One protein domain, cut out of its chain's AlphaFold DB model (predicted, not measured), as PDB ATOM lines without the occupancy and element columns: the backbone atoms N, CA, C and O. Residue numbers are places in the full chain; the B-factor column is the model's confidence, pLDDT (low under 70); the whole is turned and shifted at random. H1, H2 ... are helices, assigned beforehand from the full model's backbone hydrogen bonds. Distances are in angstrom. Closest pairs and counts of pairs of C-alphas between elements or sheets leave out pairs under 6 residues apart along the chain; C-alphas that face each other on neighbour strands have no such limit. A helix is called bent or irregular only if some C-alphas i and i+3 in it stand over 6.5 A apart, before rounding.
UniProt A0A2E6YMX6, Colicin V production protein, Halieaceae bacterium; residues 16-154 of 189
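AT A GLANCE: This is residues 16 to 154 of the 189 residues of the protein "Colicin V production protein" of Halieaceae bacterium (UniProt A0A2E6YMX6). Picture a flat, open V of two helical arms: H2 and H3 fold into a long hairpin that makes one arm, and H1 packed on H4 makes the other. The arms meet where the beginning of H2 comes against H4, and at the far end of the second arm the short H5 and H6 fold back toward H1. The printed part has 139 residues with six named helices, H1 to H6 in that order, and no named strand; the class is all helix. The whole is loose, with a radius of gyration of the C-alphas of 20.6 A, and spans 60 by 50 by 16 A.

HOW THE PARTS SIT: Start at the longest helix, H3, residues 73 to 102. It touches H2, residues 38 to 65, at a shallow tilt of 31 degrees, opposite ways, as a hairpin; their closest C-alphas, of Ala 59 and Trp 81, are 4.5 A apart. H2 has a kink of 56 degrees near residue 58 and is irregular, with C-alphas 57 and 60 at 7.3 A. Residues 38 to 41 of H2 touch residues 112 to 119 of H4, residues 109 to 136, at a steep tilt of 66 degrees, with C-alphas 38 and 116 closest at 3.8 A. H4 touches H1, residues 17 to 36, opposite ways at a shallow tilt of 33 degrees, only just short of steep; the C-alphas of Cys 30 and Gly 120 are closest, at 4.2 A. H6, residues 151 to 154, touches residues 19 to 23 of H1, closest at C-alphas 19 and 152, 5.9 A; it is only just irregular, with C-alphas 151 and 154 at 6.7 A. H5, residues 141 to 148, is close to H1 but not clearly touching, with C-alphas 18 and 147 closest at 6.2 A. H3 is apart from H1 and H4. In H1, H3 and H4 every O i to N i+4 pair is within hydrogen-bond range; H2 has 21 of 24, H5 has 2 of 4, and H6 is too short for such a pair.

IN THESE COORDINATES: Find C-alpha 73 at (200.779, 267.720, 208.194); from there H3 runs 43.6 A to C-alpha 102 at (158.111, 272.483, 215.745). H4 covers 40.2 A, H2 38.0 A and H1 28.6 A. H6 ends at C-alpha 154, at (167.924, 237.950, 226.516).

THE WHOLE: Look to Asn 16 and Glu 68 for the two C-alphas farthest apart, at 60.2 A. The printed part has no cut and no long link. Its mean pLDDT is 88.7, and residue 144 is under 70.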
ATOM      1  N   ASN A  16     168.821 239.230 240.247       87.50
ATOM      2  CA  ASN A  16     170.146 239.431 240.806       87.50
ATOM      3  C   ASN A  16     170.572 240.913 240.706       87.50
ATOM      4  O   ASN A  16     169.822 241.790 240.266       87.50
ATOM      5  N   VAL A  17     171.784 241.235 241.167       85.19
ATOM      6  CA  VAL A  17     172.294 242.619 241.174       85.19
ATOM      7  C   VAL A  17     172.399 243.201 239.754       85.19
ATOM      8  O   VAL A  17     172.148 244.394 239.562       85.19
ATOM      9  N   PHE A  18     172.716 242.374 238.754       84.88
ATOM     10  CA  PHE A  18     172.811 242.797 237.358       84.88
ATOM     11  C   PHE A  18     171.436 243.082 236.753       84.88
ATOM     12  O   PHE A  18     171.300 244.087 236.057       84.88
ATOM     13  N   ASP A  19     170.395 242.313 237.085       86.12
ATOM     14  CA  ASP A  19     169.023 242.613 236.646       86.12
ATOM     15  C   ASP A  19     168.573 244.006 237.108       86.12
ATOM     16  O   ASP A  19     168.029 244.794 236.328       86.12
ATOM     17  N   TRP A  20     168.868 244.368 238.360       88.12
ATOM     18  CA  TRP A  20     168.582 245.709 238.876       88.12
ATOM     19  C   TRP A  20     169.381 246.799 238.160       88.12
ATOM     20  O   TRP A  20     168.832 247.865 237.863       88.12
ATOM     21  N   LEU A  21     170.652 246.545 237.843       88.81
ATOM     22  CA  LEU A  21     171.487 247.476 237.086       88.81
ATOM     23  C   LEU A  21     170.934 247.702 235.672       88.81
ATOM     24  O   LEU A  21     170.767 248.852 235.253       88.81
ATOM     25  N   ILE A  22     170.602 246.624 234.958       89.31
ATOM     26  CA  ILE A  22     170.037 246.667 233.603       89.31
ATOM     27  C   ILE A  22     168.714 247.436 233.615       89.31
ATOM     28  O   ILE A  22     168.529 248.367 232.824       89.31
ATOM     29  N   LEU A  23     167.831 247.118 234.567       91.12
ATOM     30  CA  LEU A  23     166.549 247.796 234.740       91.12
ATOM     31  C   LEU A  23     166.733 249.304 234.953       91.12
ATOM     32  O   LEU A  23     166.068 250.104 234.293       91.12
ATOM     33  N   VAL A  24     167.650 249.711 235.838       92.94
ATOM     34  CA  VAL A  24     167.934 251.130 236.103       92.94
ATOM     35  C   VAL A  24     168.408 251.835 234.835       92.94
ATOM     36  O   VAL A  24     167.889 252.904 234.506       92.94
ATOM     37  N   VAL A  25     169.343 251.242 234.087       92.81
ATOM     38  CA  VAL A  25     169.850 251.832 232.839       92.81
ATOM     39  C   VAL A  25     168.735 251.982 231.807       92.81
ATOM     40  O   VAL A  25     168.598 253.050 231.202       92.81
ATOM     41  N   TRP A  26     167.901 250.958 231.626       93.12
ATOM     42  CA  TRP A  26     166.780 251.008 230.688       93.12
ATOM     43  C   TRP A  26     165.748 252.055 231.088       93.12
ATOM     44  O   TRP A  26     165.361 252.874 230.254       93.12
ATOM     45  N   VAL A  27     165.344 252.096 232.361       93.62
ATOM     46  CA  VAL A  27     164.379 253.083 232.866       93.62
ATOM     47  C   VAL A  27     164.920 254.499 232.698       93.62
ATOM     48  O   VAL A  27     164.222 255.356 232.153       93.62
ATOM     49  N   VAL A  28     166.170 254.756 233.093       94.75
ATOM     50  CA  VAL A  28     166.801 256.075 232.937       94.75
ATOM     51  C   VAL A  28     166.884 256.465 231.462       94.75
ATOM     52  O   VAL A  28     166.536 257.594 231.109       94.75
ATOM     53  N   SER A  29     167.281 255.542 230.585       93.19
ATOM     54  CA  SER A  29     167.383 255.801 229.148       93.19
ATOM     55  C   SER A  29     166.012 256.081 228.513       93.19
ATOM     56  O   SER A  29     165.865 257.045 227.757       93.19
ATOM     57  N   CYS A  30     164.975 255.323 228.884       92.56
ATOM     58  CA  CYS A  30     163.587 255.562 228.482       92.56
ATOM     59  C   CYS A  30     163.077 256.928 228.950       92.56
ATOM     60  O   CYS A  30     162.546 257.697 228.149       92.56
ATOM     61  N   VAL A  31     163.255 257.259 230.234       93.25
ATOM     62  CA  VAL A  31     162.828 258.545 230.808       93.25
ATOM     63  C   VAL A  31     163.545 259.700 230.118       93.25
ATOM     64  O   VAL A  31     162.906 260.685 229.740       93.25
ATOM     65  N   TYR A  32     164.851 259.566 229.886       91.56
ATOM     66  CA  TYR A  32     165.631 260.547 229.140       91.56
ATOM     67  C   TYR A  32     165.103 260.717 227.707       91.56
ATOM     68  O   TYR A  32     164.894 261.844 227.252       91.56
ATOM     69  N   GLY A  33     164.799 259.611 227.023       89.38
ATOM     70  CA  GLY A  33     164.204 259.602 225.689       89.38
ATOM     71  C   GLY A  33     162.825 260.270 225.629       89.38
ATOM     72  O   GLY A  33     162.570 261.088 224.744       89.38
ATOM     73  N   ILE A  34     161.952 260.021 226.610       90.75
ATOM     74  CA  ILE A  34     160.638 260.680 226.745       90.75
ATOM     75  C   ILE A  34     160.789 262.180 227.027       90.75
ATOM     76  O   ILE A  34     160.024 263.007 226.509       90.75
ATOM     77  N   ALA A  35     161.757 262.556 227.868       87.69
ATOM     78  CA  ALA A  35     162.021 263.946 228.221       87.69
ATOM     79  C   ALA A  35     162.561 264.744 227.024       87.69
ATOM     80  O   ALA A  35     162.140 265.882 226.791       87.69
ATOM     81  N   ARG A  36     163.467 264.139 226.249       84.75
ATOM     82  CA  ARG A  36     164.147 264.776 225.115       84.75
ATOM     83  C   ARG A  36     163.318 264.736 223.824       84.75
ATOM     84  O   ARG A  36     163.320 265.721 223.080       84.75
ATOM     85  N   GLY A  37     162.559 263.660 223.618       89.12
ATOM     86  CA  GLY A  37     161.736 263.384 222.439       89.12
ATOM     87  C   GLY A  37     162.524 262.765 221.278       89.12
ATOM     88  O   GLY A  37     163.697 263.083 221.076       89.12
ATOM     89  N   PHE A  38     161.855 261.924 220.482       88.88
ATOM     90  CA  PHE A  38     162.431 261.185 219.351       88.88
ATOM     91  C   PHE A  38     163.172 262.083 218.363       88.88
ATOM     92  O   PHE A  38     164.304 261.788 217.999       88.88
ATOM     93  N   ALA A  39     162.567 263.206 217.970       87.25
ATOM     94  CA  ALA A  39     163.131 264.117 216.977       87.25
ATOM     95  C   ALA A  39     164.559 264.547 217.309       87.25
ATOM     96  O   ALA A  39     165.448 264.538 216.464       87.25
ATOM     97  N   ARG A  40     164.774 264.925 218.570       86.44
ATOM     98  CA  ARG A  40     166.063 265.415 219.036       86.44
ATOM     99  C   ARG A  40     167.077 264.282 219.140       86.44
ATOM    100  O   ARG A  40     168.251 264.519 218.882       86.44
ATOM    101  N   GLU A  41     166.633 263.086 219.506       89.50
ATOM    102  CA  GLU A  41     167.493 261.908 219.604       89.50
ATOM    103  C   GLU A  41     167.926 261.424 218.208       89.50
ATOM    104  O   GLU A  41     169.120 261.293 217.945       89.50
ATOM    105  N   ALA A  42     166.985 261.303 217.267       88.50
ATOM    106  CA  ALA A  42     167.254 260.930 215.880       88.50
ATOM    107  C   ALA A  42     168.153 261.953 215.167       88.50
ATOM    108  O   ALA A  42     169.143 261.583 214.539       88.50
ATOM    109  N   LEU A  43     167.867 263.253 215.315       90.25
ATOM    110  CA  LEU A  43     168.696 264.313 214.730       90.25
ATOM    111  C   LEU A  43     170.081 264.399 215.376       90.25
ATOM    112  O   LEU A  43     171.028 264.799 214.709       90.25
ATOM    113  N   SER A  44     170.220 264.006 216.646       89.75
ATOM    114  CA  SER A  44     171.532 263.895 217.286       89.75
ATOM    115  C   SER A  44     172.369 262.825 216.589       89.75
ATOM    116  O   SER A  44     173.510 263.090 216.236       89.75
ATOM    117  N   ILE A  45     171.805 261.642 216.344       91.44
ATOM    118  CA  ILE A  45     172.531 260.539 215.696       91.44
ATOM    119  C   ILE A  45     172.865 260.873 214.248       91.44
ATOM    120  O   ILE A  45     174.012 260.719 213.832       91.44
ATOM    121  N   LEU A  46     171.895 261.408 213.503       93.12
ATOM    122  CA  LEU A  46     172.135 261.893 212.147       93.12
ATOM    123  C   LEU A  46     173.182 263.010 212.125       93.12
ATOM    124  O   LEU A  46     173.984 263.062 211.202       93.12
ATOM    125  N   GLY A  47     173.207 263.874 213.140       95.06
ATOM    126  CA  GLY A  47     174.205 264.929 213.274       95.06
ATOM    127  C   GLY A  47     175.613 264.397 213.492       95.06
ATOM    128  O   GLY A  47     176.527 264.860 212.821       95.06
ATOM    129  N   TRP A  48     175.785 263.400 214.362       96.25
ATOM    130  CA  TRP A  48     177.073 262.724 214.543       96.25
ATOM    131  C   TRP A  48     177.540 262.042 213.254       96.25
ATOM    132  O   TRP A  48     178.689 262.223 212.856       96.25
ATOM    133  N   LEU A  49     176.644 261.330 212.561       96.44
ATOM    134  CA  LEU A  49     176.961 260.683 211.286       96.44
ATOM    135  C   LEU A  49     177.328 261.708 210.202       96.44
ATOM    136  O   LEU A  49     178.357 261.575 209.546       96.44
ATOM    137  N   ALA A  50     176.517 262.753 210.035       96.00
ATOM    138  CA  ALA A  50     176.762 263.811 209.062       96.00
ATOM    139  C   ALA A  50     178.060 264.568 209.361       96.00
ATOM    140  O   ALA A  50     178.821 264.845 208.439       96.00
ATOM    141  N   ALA A  51     178.342 264.864 210.634       96.88
ATOM    142  CA  ALA A  51     179.587 265.498 211.051       96.88
ATOM    143  C   ALA A  51     180.796 264.613 210.757       96.88
ATOM    144  O   ALA A  51     181.784 265.109 210.226       96.88
ATOM    145  N   PHE A  52     180.709 263.311 211.036       97.44
ATOM    146  CA  PHE A  52     181.782 262.367 210.741       97.44
ATOM    147  C   PHE A  52     182.057 262.277 209.236       97.44
ATOM    148  O   PHE A  52     183.205 262.416 208.814       97.44
ATOM    149  N   LEU A  53     181.016 262.103 208.416       97.25
ATOM    150  CA  LEU A  53     181.154 262.031 206.959       97.25
ATOM    151  C   LEU A  53     181.697 263.340 206.378       97.25
ATOM    152  O   LEU A  53     182.641 263.322 205.593       97.25
ATOM    153  N   ALA A  54     181.146 264.481 206.797       96.75
ATOM    154  CA  ALA A  54     181.604 265.787 206.342       96.75
ATOM    155  C   ALA A  54     183.053 266.059 206.758       96.75
ATOM    156  O   ALA A  54     183.825 266.551 205.942       96.75
ATOM    157  N   ALA A  55     183.444 265.705 207.986       96.62
ATOM    158  CA  ALA A  55     184.822 265.841 208.441       96.62
ATOM    159  C   ALA A  55     185.775 264.972 207.613       96.62
ATOM    160  O   ALA A  55     186.805 265.470 207.182       96.62
ATOM    161  N   ASN A  56     185.414 263.723 207.298       95.75
ATOM    162  CA  ASN A  56     186.246 262.862 206.448       95.75
ATOM    163  C   ASN A  56     186.413 263.413 205.022       95.75
ATOM    164  O   ASN A  56     187.489 263.292 204.452       95.75
ATOM    165  N   VAL A  57     185.374 264.034 204.454       95.88
ATOM    166  CA  VAL A  57     185.422 264.574 203.083       95.88
ATOM    167  C   VAL A  57     186.109 265.942 203.016       95.88
ATOM    168  O   VAL A  57     186.795 266.242 202.044       95.88
ATOM    169  N   LEU A  58     185.910 266.799 204.019       95.06
ATOM    170  CA  LEU A  58     186.359 268.196 203.985       95.06
ATOM    171  C   LEU A  58     187.676 268.437 204.732       95.06
ATOM    172  O   LEU A  58     188.265 269.501 204.541       95.06
ATOM    173  N   ALA A  59     188.147 267.498 205.562       93.50
ATOM    174  CA  ALA A  59     189.349 267.689 206.377       93.50
ATOM    175  C   ALA A  59     190.571 268.094 205.551       93.50
ATOM    176  O   ALA A  59     191.255 269.028 205.949       93.50
ATOM    177  N   ASP A  60     190.806 267.478 204.389       93.38
ATOM    178  CA  ASP A  60     191.944 267.827 203.529       93.38
ATOM    179  C   ASP A  60     191.839 269.258 202.992       93.38
ATOM    180  O   ASP A  60     192.775 270.050 203.096       93.38
ATOM    181  N   SER A  61     190.656 269.632 202.497       94.75
ATOM    182  CA  SER A  61     190.398 270.986 201.987       94.75
ATOM    183  C   SER A  61     190.555 272.049 203.076       94.75
ATOM    184  O   SER A  61     191.089 273.127 202.828       94.75
ATOM    185  N   VAL A  62     190.101 271.754 204.297       93.12
ATOM    186  CA  VAL A  62     190.225 272.662 205.445       93.12
ATOM    187  C   VAL A  62     191.665 272.693 205.970       93.12
ATOM    188  O   VAL A  62     192.149 273.758 206.353       93.12
ATOM    189  N   ALA A  63     192.378 271.566 205.944       93.81
ATOM    190  CA  ALA A  63     193.787 271.489 206.317       93.81
ATOM    191  C   ALA A  63     194.653 272.332 205.379       93.81
ATOM    192  O   ALA A  63     195.590 272.983 205.833       93.81
ATOM    193  N   ASP A  64     194.318 272.382 204.092       93.06
ATOM    194  CA  ASP A  64     195.044 273.188 203.116       93.06
ATOM    195  C   ASP A  64     194.989 274.690 203.401       93.06
ATOM    196  O   ASP A  64     195.985 275.389 203.202       93.06
ATOM    197  N   LEU A  65     193.879 275.178 203.958       92.62
ATOM    198  CA  LEU A  65     193.748 276.569 204.400       92.62
ATOM    199  C   LEU A  65     194.649 276.893 205.603       92.62
ATOM    200  O   LEU A  65     195.034 278.040 205.796       92.62
ATOM    201  N   GLY A  66     194.990 275.889 206.415       87.81
ATOM    202  CA  GLY A  66     195.823 276.031 207.610       87.81
ATOM    203  C   GLY A  66     197.320 275.834 207.369       87.81
ATOM    204  O   GLY A  66     198.070 275.758 208.343       87.81
ATOM    205  N   ARG A  67     197.765 275.701 206.109       90.62
ATOM    206  CA  ARG A  67     199.168 275.392 205.771       90.62
ATOM    207  C   ARG A  67     200.168 276.392 206.340       90.62
ATOM    208  O   ARG A  67     201.254 275.986 206.718       90.62
ATOM    209  N   GLU A  68     199.785 277.661 206.426       90.44
ATOM    210  CA  GLU A  68     200.636 278.740 206.947       90.44
ATOM    211  C   GLU A  68     200.622 278.839 208.483       90.44
ATOM    212  O   GLU A  68     201.377 279.616 209.059       90.44
ATOM    213  N   ILE A  69     199.744 278.083 209.154       92.19
ATOM    214  CA  ILE A  69     199.543 278.137 210.611       92.19
ATOM    215  C   ILE A  69     200.167 276.918 211.296       92.19
ATOM    216  O   ILE A  69     200.713 277.037 212.391       92.19
ATOM    217  N   VAL A  70     200.055 275.737 210.678       92.19
ATOM    218  CA  VAL A  70     200.556 274.471 211.227       92.19
ATOM    219  C   VAL A  70     201.389 273.756 210.170       92.19
ATOM    220  O   VAL A  70     200.859 273.291 209.156       92.19
ATOM    221  N   ASP A  71     202.687 273.638 210.434       90.50
ATOM    222  CA  ASP A  71     203.630 273.001 209.513       90.50
ATOM    223  C   ASP A  71     203.447 271.479 209.470       90.50
ATOM    224  O   ASP A  71     203.431 270.890 208.389       90.50
ATOM    225  N   GLU A  72     203.246 270.853 210.638       94.50
ATOM    226  CA  GLU A  72     203.122 269.400 210.782       94.50
ATOM    227  C   GLU A  72     201.836 268.878 210.103       94.50
ATOM    228  O   GLU A  72     200.728 269.159 210.587       94.50
ATOM    229  N   PRO A  73     201.935 268.101 209.005       91.31
ATOM    230  CA  PRO A  73     200.779 267.720 208.194       91.31
ATOM    231  C   PRO A  73     199.737 266.904 208.960       91.31
ATOM    232  O   PRO A  73     198.538 267.165 208.834       91.31
ATOM    233  N   THR A  74     200.173 265.949 209.787       93.12
ATOM    234  CA  THR A  74     199.267 265.093 210.562       93.12
ATOM    235  C   THR A  74     198.495 265.904 211.597       93.12
ATOM    236  O   THR A  74     197.274 265.787 211.696       93.12
ATOM    237  N   THR A  75     199.177 266.782 212.339       93.25
ATOM    238  CA  THR A  75     198.528 267.665 213.316       93.25
ATOM    239  C   THR A  75     197.543 268.608 212.636       93.25
ATOM    240  O   THR A  75     196.427 268.788 213.126       93.25
ATOM    241  N   ARG A  76     197.915 269.173 211.484       95.50
ATOM    242  CA  ARG A  76     197.041 270.057 210.708       95.50
ATOM    243  C   ARG A  76     195.775 269.347 210.235       95.50
ATOM    244  O   ARG A  76     194.689 269.897 210.403       95.50
ATOM    245  N   TYR A  77     195.902 268.134 209.698       94.38
ATOM    246  CA  TYR A  77     194.756 267.320 209.288       94.38
ATOM    247  C   TYR A  77     193.828 267.023 210.468       94.38
ATOM    248  O   TYR A  77     192.627 267.267 210.382       94.38
ATOM    249  N   LEU A  78     194.374 266.566 211.601       95.88
ATOM    250  CA  LEU A  78     193.575 266.259 212.793       95.88
ATOM    251  C   LEU A  78     192.828 267.490 213.321       95.88
ATOM    252  O   LEU A  78     191.660 267.387 213.705       95.88
ATOM    253  N   LEU A  79     193.469 268.663 213.311       96.00
ATOM    254  CA  LEU A  79     192.829 269.924 213.686       96.00
ATOM    255  C   LEU A  79     191.717 270.306 212.706       96.00
ATOM    256  O   LEU A  79     190.614 270.631 213.141       96.00
ATOM    257  N   ALA A  80     191.976 270.232 211.401       96.31
ATOM    258  CA  ALA A  80     190.994 270.535 210.365       96.31
ATOM    259  C   ALA A  80     189.778 269.601 210.426       96.31
ATOM    260  O   ALA A  80     188.633 270.063 210.379       96.31
ATOM    261  N   TRP A  81     190.019 268.301 210.603       97.44
ATOM    262  CA  TRP A  81     188.984 267.294 210.801       97.44
ATOM    263  C   TRP A  81     188.147 267.613 212.043       97.44
ATOM    264  O   TRP A  81     186.924 267.706 211.955       97.44
ATOM    265  N   SER A  82     188.799 267.883 213.177       97.44
ATOM    266  CA  SER A  82     188.125 268.178 214.449       97.44
ATOM    267  C   SER A  82     187.295 269.460 214.386       97.44
ATOM    268  O   SER A  82     186.150 269.486 214.836       97.44
ATOM    269  N   LEU A  83     187.839 270.526 213.796       96.62
ATOM    270  CA  LEU A  83     187.133 271.796 213.626       96.62
ATOM    271  C   LEU A  83     185.923 271.644 212.706       96.62
ATOM    272  O   LEU A  83     184.842 272.133 213.035       96.62
ATOM    273  N   THR A  84     186.082 270.929 211.590       97.19
ATOM    274  CA  THR A  84     184.980 270.636 210.665       97.19
ATOM    275  C   THR A  84     183.890 269.829 211.360       97.19
ATOM    276  O   THR A  84     182.713 270.179 211.286       97.19
ATOM    277  N   PHE A  85     184.282 268.787 212.091       97.50
ATOM    278  CA  PHE A  85     183.375 267.939 212.850       97.50
ATOM    279  C   PHE A  85     182.539 268.756 213.850       97.50
ATOM    280  O   PHE A  85     181.308 268.683 213.849       97.50
ATOM    281  N   ILE A  86     183.194 269.602 214.654       97.75
ATOM    282  CA  ILE A  86     182.525 270.478 215.626       97.75
ATOM    283  C   ILE A  86     181.609 271.481 214.916       97.75
ATOM    284  O   ILE A  86     180.463 271.657 215.327       97.75
ATOM    285  N   ALA A  87     182.075 272.119 213.839       97.19
ATOM    286  CA  ALA A  87     181.281 273.091 213.091       97.19
ATOM    287  C   ALA A  87     179.987 272.467 212.541       97.19
ATOM    288  O   ALA A  87     178.908 273.048 212.682       97.19
ATOM    289  N   VAL A  88     180.070 271.261 211.973       96.81
ATOM    290  CA  VAL A  88     178.899 270.540 211.460       96.81
ATOM    291  C   VAL A  88     177.962 270.126 212.591       96.81
ATOM    292  O   VAL A  88     176.754 270.335 212.471       96.81
ATOM    293  N   LEU A  89     178.484 269.626 213.716       95.81
ATOM    294  CA  LEU A  89     177.658 269.319 214.890       95.81
ATOM    295  C   LEU A  89     176.894 270.545 215.400       95.81
ATOM    296  O   LEU A  89     175.713 270.432 215.727       95.81
ATOM    297  N   LEU A  90     177.539 271.713 215.448       96.44
ATOM    298  CA  LEU A  90     176.885 272.956 215.855       96.44
ATOM    299  C   LEU A  90     175.774 273.347 214.872       96.44
ATOM    300  O   LEU A  90     174.659 273.646 215.303       96.44
ATOM    301  N   MET A  91     176.038 273.278 213.563       95.69
ATOM    302  CA  MET A  91     175.035 273.569 212.533       95.69
ATOM    303  C   MET A  91     173.831 272.624 212.620       95.69
ATOM    304  O   MET A  91     172.687 273.083 212.697       95.69
ATOM    305  N   VAL A  92     174.067 271.310 212.679       94.31
ATOM    306  CA  VAL A  92     172.987 270.322 212.820       94.31
ATOM    307  C   VAL A  92     172.263 270.498 214.152       94.31
ATOM    308  O   VAL A  92     171.040 270.400 214.196       94.31
ATOM    309  N   GLY A  93     172.974 270.828 215.232       90.88
ATOM    310  CA  GLY A  93     172.389 271.103 216.542       90.88
ATOM    311  C   GLY A  93     171.392 272.265 216.522       90.88
ATOM    312  O   GLY A  93     170.313 272.161 217.113       90.88
ATOM    313  N   VAL A  94     171.702 273.342 215.793       93.12
ATOM    314  CA  VAL A  94     170.782 274.477 215.591       93.12
ATOM    315  C   VAL A  94     169.534 274.039 214.822       93.12
ATOM    316  O   VAL A  94     168.412 274.304 215.268       93.12
ATOM    317  N   VAL A  95     169.704 273.307 213.716       91.69
ATOM    318  CA  VAL A  95     168.584 272.757 212.927       91.69
ATOM    319  C   VAL A  95     167.727 271.820 213.783       91.69
ATOM    320  O   VAL A  95     166.497 271.911 213.789       91.69
ATOM    321  N   ALA A  96     168.365 270.970 214.585       89.31
ATOM    322  CA  ALA A  96     167.695 270.044 215.479       89.31
ATOM    323  C   ALA A  96     166.901 270.759 216.569       89.31
ATOM    324  O   ALA A  96     165.784 270.343 216.889       89.31
ATOM    325  N   ALA A  97     167.428 271.851 217.128       87.25
ATOM    326  CA  ALA A  97     166.710 272.668 218.098       87.25
ATOM    327  C   ALA A  97     165.454 273.304 217.482       87.25
ATOM    328  O   ALA A  97     164.392 273.285 218.113       87.25
ATOM    329  N   PHE A  98     165.559 273.800 216.247       89.19
ATOM    330  CA  PHE A  98     164.436 274.366 215.507       89.19
ATOM    331  C   PHE A  98     163.352 273.317 215.214       89.19
ATOM    332  O   PHE A  98     162.193 273.505 215.591       89.19
ATOM    333  N   LEU A  99     163.728 272.169 214.643       86.69
ATOM    334  CA  LEU A  99     162.800 271.069 214.348       86.69
ATOM    335  C   LEU A  99     162.152 270.502 215.617       86.69
ATOM    336  O   LEU A  99     160.942 270.281 215.661       86.69
ATOM    337  N   SER A 100     162.930 270.354 216.694       84.25
ATOM    338  CA  SER A 100     162.411 269.921 217.999       84.25
ATOM    339  C   SER A 100     161.328 270.863 218.525       84.25
ATOM    340  O   SER A 100     160.377 270.413 219.160       84.25
ATOM    341  N   LYS A 101     161.469 272.175 218.293       84.81
ATOM    342  CA  LYS A 101     160.467 273.168 218.701       84.81
ATOM    343  C   LYS A 101     159.176 273.003 217.899       84.81
ATOM    344  O   LYS A 101     158.102 273.067 218.491       84.81
ATOM    345  N   GLN A 102     159.276 272.722 216.600       85.44
ATOM    346  CA  GLN A 102     158.111 272.483 215.745       85.44
ATOM    347  C   GLN A 102     157.332 271.229 216.162       85.44
ATOM    348  O   GLN A 102     156.106 271.242 216.209       85.44
ATOM    349  N   MET A 103     158.030 270.169 216.569       81.88
ATOM    350  CA  MET A 103     157.397 268.915 217.000       81.88
ATOM    351  C   MET A 103     156.732 268.981 218.385       81.88
ATOM    352  O   MET A 103     156.086 268.022 218.806       81.88
ATOM    353  N   ARG A 104     156.842 270.114 219.091       78.56
ATOM    354  CA  ARG A 104     156.121 270.376 220.350       78.56
ATOM    355  C   ARG A 104     154.726 270.968 220.142       78.56
ATOM    356  O   ARG A 104     154.054 271.269 221.126       78.56
ATOM    357  N   GLN A 105     154.280 271.134 218.899       83.88
ATOM    358  CA  GLN A 105     152.919 271.583 218.613       83.88
ATOM    359  C   GLN A 105     151.860 270.595 219.151       83.88
ATOM    360  O   GLN A 105     152.117 269.381 219.209       83.88
ATOM    361  N   PRO A 106     150.670 271.092 219.553       74.69
ATOM    362  CA  PRO A 106     149.563 270.245 219.991       74.69
ATOM    363  C   PRO A 106     149.239 269.195 218.917       74.69
ATOM    364  O   PRO A 106     149.050 269.539 217.756       74.69
ATOM    365  N   GLY A 107     149.225 267.912 219.294       76.50
ATOM    366  CA  GLY A 107     148.992 266.778 218.386       76.50
ATOM    367  C   GLY A 107     150.225 265.901 218.136       76.50
ATOM    368  O   GLY A 107     150.133 264.684 218.251       76.50
ATOM    369  N   PHE A 108     151.405 266.487 217.905       76.69
ATOM    370  CA  PHE A 108     152.640 265.725 217.625       76.69
ATOM    371  C   PHE A 108     153.496 265.450 218.868       76.69
ATOM    372  O   PHE A 108     154.301 264.518 218.881       76.69
ATOM    373  N   ASN A 109     153.297 266.224 219.939       82.81
ATOM    374  CA  ASN A 109     154.116 266.136 221.145       82.81
ATOM    375  C   ASN A 109     154.018 264.767 221.848       82.81
ATOM    376  O   ASN A 109     155.032 264.249 222.308       82.81
ATOM    377  N   LEU A 110     152.828 264.157 221.919       86.25
ATOM    378  CA  LEU A 110     152.656 262.861 222.588       86.25
ATOM    379  C   LEU A 110     153.384 261.742 221.828       86.25
ATOM    380  O   LEU A 110     154.195 261.035 222.422       86.25
ATOM    381  N   GLY A 111     153.169 261.642 220.512       87.31
ATOM    382  CA  GLY A 111     153.853 260.663 219.662       87.31
ATOM    383  C   GLY A 111     155.373 260.838 219.673       87.31
ATOM    384  O   GLY A 111     156.101 259.871 219.875       87.31
ATOM    385  N   ASN A 112     155.865 262.078 219.572       89.25
ATOM    386  CA  ASN A 112     157.298 262.381 219.649       89.25
ATOM    387  C   ASN A 112     157.935 261.931 220.978       89.25
ATOM    388  O   ASN A 112     159.079 261.482 220.993       89.25
ATOM    389  N   ARG A 113     157.216 262.040 222.100       90.81
ATOM    390  CA  ARG A 113     157.719 261.614 223.416       90.81
ATOM    391  C   ARG A 113     157.653 260.101 223.600       90.81
ATOM    392  O   ARG A 113     158.615 259.532 224.100       90.81
ATOM    393  N   LEU A 114     156.579 259.450 223.150       91.62
ATOM    394  CA  LEU A 114     156.456 257.987 223.200       91.62
ATOM    395  C   LEU A 114     157.515 257.300 222.333       91.62
ATOM    396  O   LEU A 114     158.229 256.428 222.822       91.62
ATOM    397  N   LEU A 115     157.692 257.755 221.087       91.12
ATOM    398  CA  LEU A 115     158.775 257.280 220.221       91.12
ATOM    399  C   LEU A 115     160.151 257.590 220.820       91.12
ATOM    400  O   LEU A 115     161.078 256.807 220.657       91.12
ATOM    401  N   GLY A 116     160.279 258.702 221.550       90.44
ATOM    402  CA  GLY A 116     161.488 259.024 222.304       90.44
ATOM    403  C   GLY A 116     161.776 257.994 223.395       90.44
ATOM    404  O   GLY A 116     162.924 257.602 223.559       90.44
ATOM    405  N   GLY A 117     160.748 257.506 224.093       92.81
ATOM    406  CA  GLY A 117     160.870 256.412 225.058       92.81
ATOM    407  C   GLY A 117     161.300 255.097 224.417       92.81
ATOM    408  O   GLY A 117     162.238 254.478 224.904       92.81
ATOM    409  N   VAL A 118     160.692 254.716 223.287       93.69
ATOM    410  CA  VAL A 118     161.100 253.524 222.517       93.69
ATOM    411  C   VAL A 118     162.551 253.648 222.054       93.69
ATOM    412  O   VAL A 118     163.337 252.719 222.202       93.69
ATOM    413  N   PHE A 119     162.939 254.819 221.554       92.06
ATOM    414  CA  PHE A 119     164.322 255.080 221.175       92.06
ATOM    415  C   PHE A 119     165.270 254.973 222.380       92.06
ATOM    416  O   PHE A 119     166.333 254.359 222.294       92.06
ATOM    417  N   GLY A 120     164.870 255.543 223.520       90.75
ATOM    418  CA  GLY A 120     165.591 255.441 224.785       90.75
ATOM    419  C   GLY A 120     165.769 253.993 225.234       90.75
ATOM    420  O   GLY A 120     166.862 253.628 225.657       90.75
ATOM    421  N   PHE A 121     164.751 253.151 225.071       92.75
ATOM    422  CA  PHE A 121     164.839 251.722 225.355       92.75
ATOM    423  C   PHE A 121     165.899 251.037 224.487       92.75
ATOM    424  O   PHE A 121     166.826 250.438 225.024       92.75
ATOM    425  N   ILE A 122     165.825 251.205 223.160       91.56
ATOM    426  CA  ILE A 122     166.794 250.624 222.212       91.56
ATOM    427  C   ILE A 122     168.220 251.064 222.564       91.56
ATOM    428  O   ILE A 122     169.134 250.246 222.632       91.56
ATOM    429  N   ARG A 123     168.412 252.354 222.858       91.38
ATOM    430  CA  ARG A 123     169.702 252.881 223.315       91.38
ATOM    431  C   ARG A 123     170.151 252.240 224.632       91.38
ATOM    432  O   ARG A 123     171.333 251.958 224.782       91.38
ATOM    433  N   GLY A 124     169.237 252.015 225.575       90.62
ATOM    434  CA  GLY A 124     169.520 251.332 226.837       90.62
ATOM    435  C   GLY A 124     170.005 249.898 226.620       90.62
ATOM    436  O   GLY A 124     170.995 249.504 227.228       90.62
ATOM    437  N   VAL A 125     169.374 249.158 225.702       90.12
ATOM    438  CA  VAL A 125     169.814 247.812 225.296       90.12
ATOM    439  C   VAL A 125     171.227 247.857 224.714       90.12
ATOM    440  O   VAL A 125     172.082 247.095 225.148       90.12
ATOM    441  N   ILE A 126     171.506 248.795 223.801       87.81
ATOM    442  CA  ILE A 126     172.843 248.952 223.198       87.81
ATOM    443  C   ILE A 126     173.902 249.290 224.257       87.81
ATOM    444  O   ILE A 126     174.999 248.741 224.220       87.81
ATOM    445  N   ILE A 127     173.589 250.179 225.208       89.12
ATOM    446  CA  ILE A 127     174.512 250.544 226.294       89.12
ATOM    447  C   ILE A 127     174.842 249.322 227.151       89.12
ATOM    448  O   ILE A 127     176.012 249.100 227.449       89.12
ATOM    449  N   ILE A 128     173.836 248.530 227.528       90.81
ATOM    450  CA  ILE A 128     174.051 247.313 228.314       90.81
ATOM    451  C   ILE A 128     174.811 246.255 227.507       90.81
ATOM    452  O   ILE A 128     175.682 245.612 228.071       90.81
ATOM    453  N   ALA A 129     174.565 246.122 226.201       85.19
ATOM    454  CA  ALA A 129     175.318 245.203 225.343       85.19
ATOM    455  C   ALA A 129     176.799 245.592 225.239       85.19
ATOM    456  O   ALA A 129     177.680 244.745 225.336       85.19
ATOM    457  N   ALA A 130     177.097 246.884 225.093       83.69
ATOM    458  CA  ALA A 130     178.477 247.357 225.126       83.69
ATOM    459  C   ALA A 130     179.114 247.148 226.511       83.69
ATOM    460  O   ALA A 130     180.269 246.734 226.607       83.69
ATOM    461  N   LEU A 131     178.361 247.412 227.584       86.19
ATOM    462  CA  LEU A 131     178.833 247.227 228.953       86.19
ATOM    463  C   LEU A 131     179.079 245.750 229.275       86.19
ATOM    464  O   LEU A 131     180.066 245.460 229.935       86.19
ATOM    465  N   SER A 132     178.242 244.825 228.800       83.31
ATOM    466  CA  SER A 132     178.413 243.391 229.045       83.31
ATOM    467  C   SER A 132     179.679 242.852 228.383       83.31
ATOM    468  O   SER A 132     180.402 242.095 229.020       83.31
ATOM    469  N   ILE A 133     180.012 243.300 227.166       81.69
ATOM    470  CA  ILE A 133     181.281 242.954 226.501       81.69
ATOM    471  C   ILE A 133     182.477 243.419 227.343       81.69
ATOM    472  O   ILE A 133     183.421 242.663 227.555       81.69
ATOM    473  N   VAL A 134     182.435 244.656 227.850       82.81
ATOM    474  CA  VAL A 134     183.514 245.199 228.692       82.81
ATOM    475  C   VAL A 134     183.577 244.496 230.048       82.81
ATOM    476  O   VAL A 134     184.670 244.232 230.534       82.81
ATOM    477  N   LEU A 135     182.430 244.186 230.657       82.25
ATOM    478  CA  LEU A 135     182.363 243.499 231.942       82.25
ATOM    479  C   LEU A 135     182.928 242.084 231.844       82.25
ATOM    480  O   LEU A 135     183.776 241.755 232.653       82.25
ATOM    481  N   ARG A 136     182.572 241.296 230.825       80.38
ATOM    482  CA  ARG A 136     183.179 239.969 230.586       80.38
ATOM    483  C   ARG A 136     184.698 240.036 230.395       80.38
ATOM    484  O   ARG A 136     185.435 239.159 230.800       80.38
ATOM    485  N   ALA A 137     185.211 241.119 229.815       79.12
ATOM    486  CA  ALA A 137     186.658 241.288 229.671       79.12
ATOM    487  C   ALA A 137     187.388 241.604 230.997       79.12
ATOM    488  O   ALA A 137     188.620 241.604 231.021       79.12
ATOM    489  N   VAL A 138     186.661 241.947 232.069       82.12
ATOM    490  CA  VAL A 138     187.219 242.484 233.325       82.12
ATOM    491  C   VAL A 138     186.788 241.688 234.565       82.12
ATOM    492  O   VAL A 138     187.519 241.698 235.556       82.12
ATOM    493  N   LEU A 139     185.621 241.042 234.542       79.44
ATOM    494  CA  LEU A 139     185.058 240.307 235.672       79.44
ATOM    495  C   LEU A 139     185.786 238.966 235.881       79.44
ATOM    496  O   LEU A 139     186.134 238.302 234.908       79.44
ATOM    497  N   PRO A 140     186.018 238.559 237.139       74.00
ATOM    498  CA  PRO A 140     186.363 237.187 237.500       74.00
ATOM    499  C   PRO A 140     185.267 236.182 237.108       74.00
ATOM    500  O   PRO A 140     184.080 236.510 237.161       74.00
ATOM    501  N   ASP A 141     185.666 234.945 236.799       72.69
ATOM    502  CA  ASP A 141     184.782 233.867 236.326       72.69
ATOM    503  C   ASP A 141     183.538 233.631 237.224       72.69
ATOM    504  O   ASP A 141     182.472 233.276 236.729       72.69
ATOM    505  N   ASP A 142     183.626 233.859 238.543       70.00
ATOM    506  CA  ASP A 142     182.504 233.679 239.483       70.00
ATOM    507  C   ASP A 142     181.406 234.752 239.372       70.00
ATOM    508  O   ASP A 142     180.255 234.519 239.751       70.00
ATOM    509  N   GLU A 143     181.740 235.924 238.834       71.38
ATOM    510  CA  GLU A 143     180.810 237.033 238.609       71.38
ATOM    511  C   GLU A 143     180.238 237.011 237.179       71.38
ATOM    512  O   GLU A 143     179.148 237.547 236.947       71.38
ATOM    513  N   GLU A 144     180.918 236.339 236.240       69.94
ATOM    514  CA  GLU A 144     180.417 236.088 234.882       69.94
ATOM    515  C   GLU A 144     179.161 235.211 234.888       69.94
ATOM    516  O   GLU A 144     178.182 235.549 234.220       69.94
ATOM    517  N   ASP A 145     179.125 234.168 235.724       72.00
ATOM    518  CA  ASP A 145     177.957 233.290 235.885       72.00
ATOM    519  C   ASP A 145     176.699 234.070 236.320       72.00
ATOM    520  O   ASP A 145     175.577 233.770 235.903       72.00
ATOM    521  N   LEU A 146     176.867 235.108 237.149       72.19
ATOM    522  CA  LEU A 146     175.770 235.972 237.596       72.19
ATOM    523  C   LEU A 146     175.316 236.949 236.508       72.19
ATOM    524  O   LEU A 146     174.132 237.294 236.449       72.19
ATOM    525  N   LEU A 147     176.238 237.398 235.657       74.19
ATOM    526  CA  LEU A 147     175.916 238.212 234.491       74.19
ATOM    527  C   LEU A 147     175.163 237.380 233.443       74.19
ATOM    528  O   LEU A 147     174.183 237.865 232.888       74.19
ATOM    529  N   ASP A 148     175.568 236.130 233.217       72.31
ATOM    530  CA  ASP A 148     174.914 235.204 232.284       72.31
ATOM    531  C   ASP A 148     173.542 234.729 232.766       72.31
ATOM    532  O   ASP A 148     172.629 234.541 231.961       72.31
ATOM    533  N   ALA A 149     173.365 234.590 234.080       73.62
ATOM    534  CA  ALA A 149     172.093 234.202 234.681       73.62
ATOM    535  C   ALA A 149     171.049 235.335 234.740       73.62
ATOM    536  O   ALA A 149     169.907 235.080 235.127       73.62
ATOM    537  N   ALA A 150     171.413 236.579 234.405       76.69
ATOM    538  CA  ALA A 150     170.493 237.711 234.481       76.69
ATOM    539  C   ALA A 150     169.361 237.579 233.447       76.69
ATOM    540  O   ALA A 150     169.584 237.511 232.237       76.69
ATOM    541  N   VAL A 151     168.116 237.604 233.925       75.00
ATOM    542  CA  VAL A 151     166.894 237.402 233.126       75.00
ATOM    543  C   VAL A 151     166.748 238.469 232.039       75.00
ATOM    544  O   VAL A 151     166.195 238.220 230.967       75.00
ATOM    545  N   LEU A 152     167.250 239.679 232.291       76.56
ATOM    546  CA  LEU A 152     167.185 240.782 231.330       76.56
ATOM    547  C   LEU A 152     168.282 240.740 230.256       76.56
ATOM    548  O   LEU A 152     168.334 241.647 229.419       76.56
ATOM    549  N   MET A 153     169.136 239.712 230.247       78.06
ATOM    550  CA  MET A 153     170.166 239.560 229.221       78.06
ATOM    551  C   MET A 153     169.619 239.079 227.884       78.06
ATOM    552  O   MET A 153     170.261 239.354 226.882       78.06
ATOM    553  N   ASP A 154     168.435 238.469 227.797       80.19
ATOM    554  CA  ASP A 154     167.924 237.950 226.516       80.19
ATOM    555  C   ASP A 154     167.890 239.009 225.385       80.19
ATOM    556  O   ASP A 154     168.461 238.770 224.314       80.19
TER     557      ASP A 154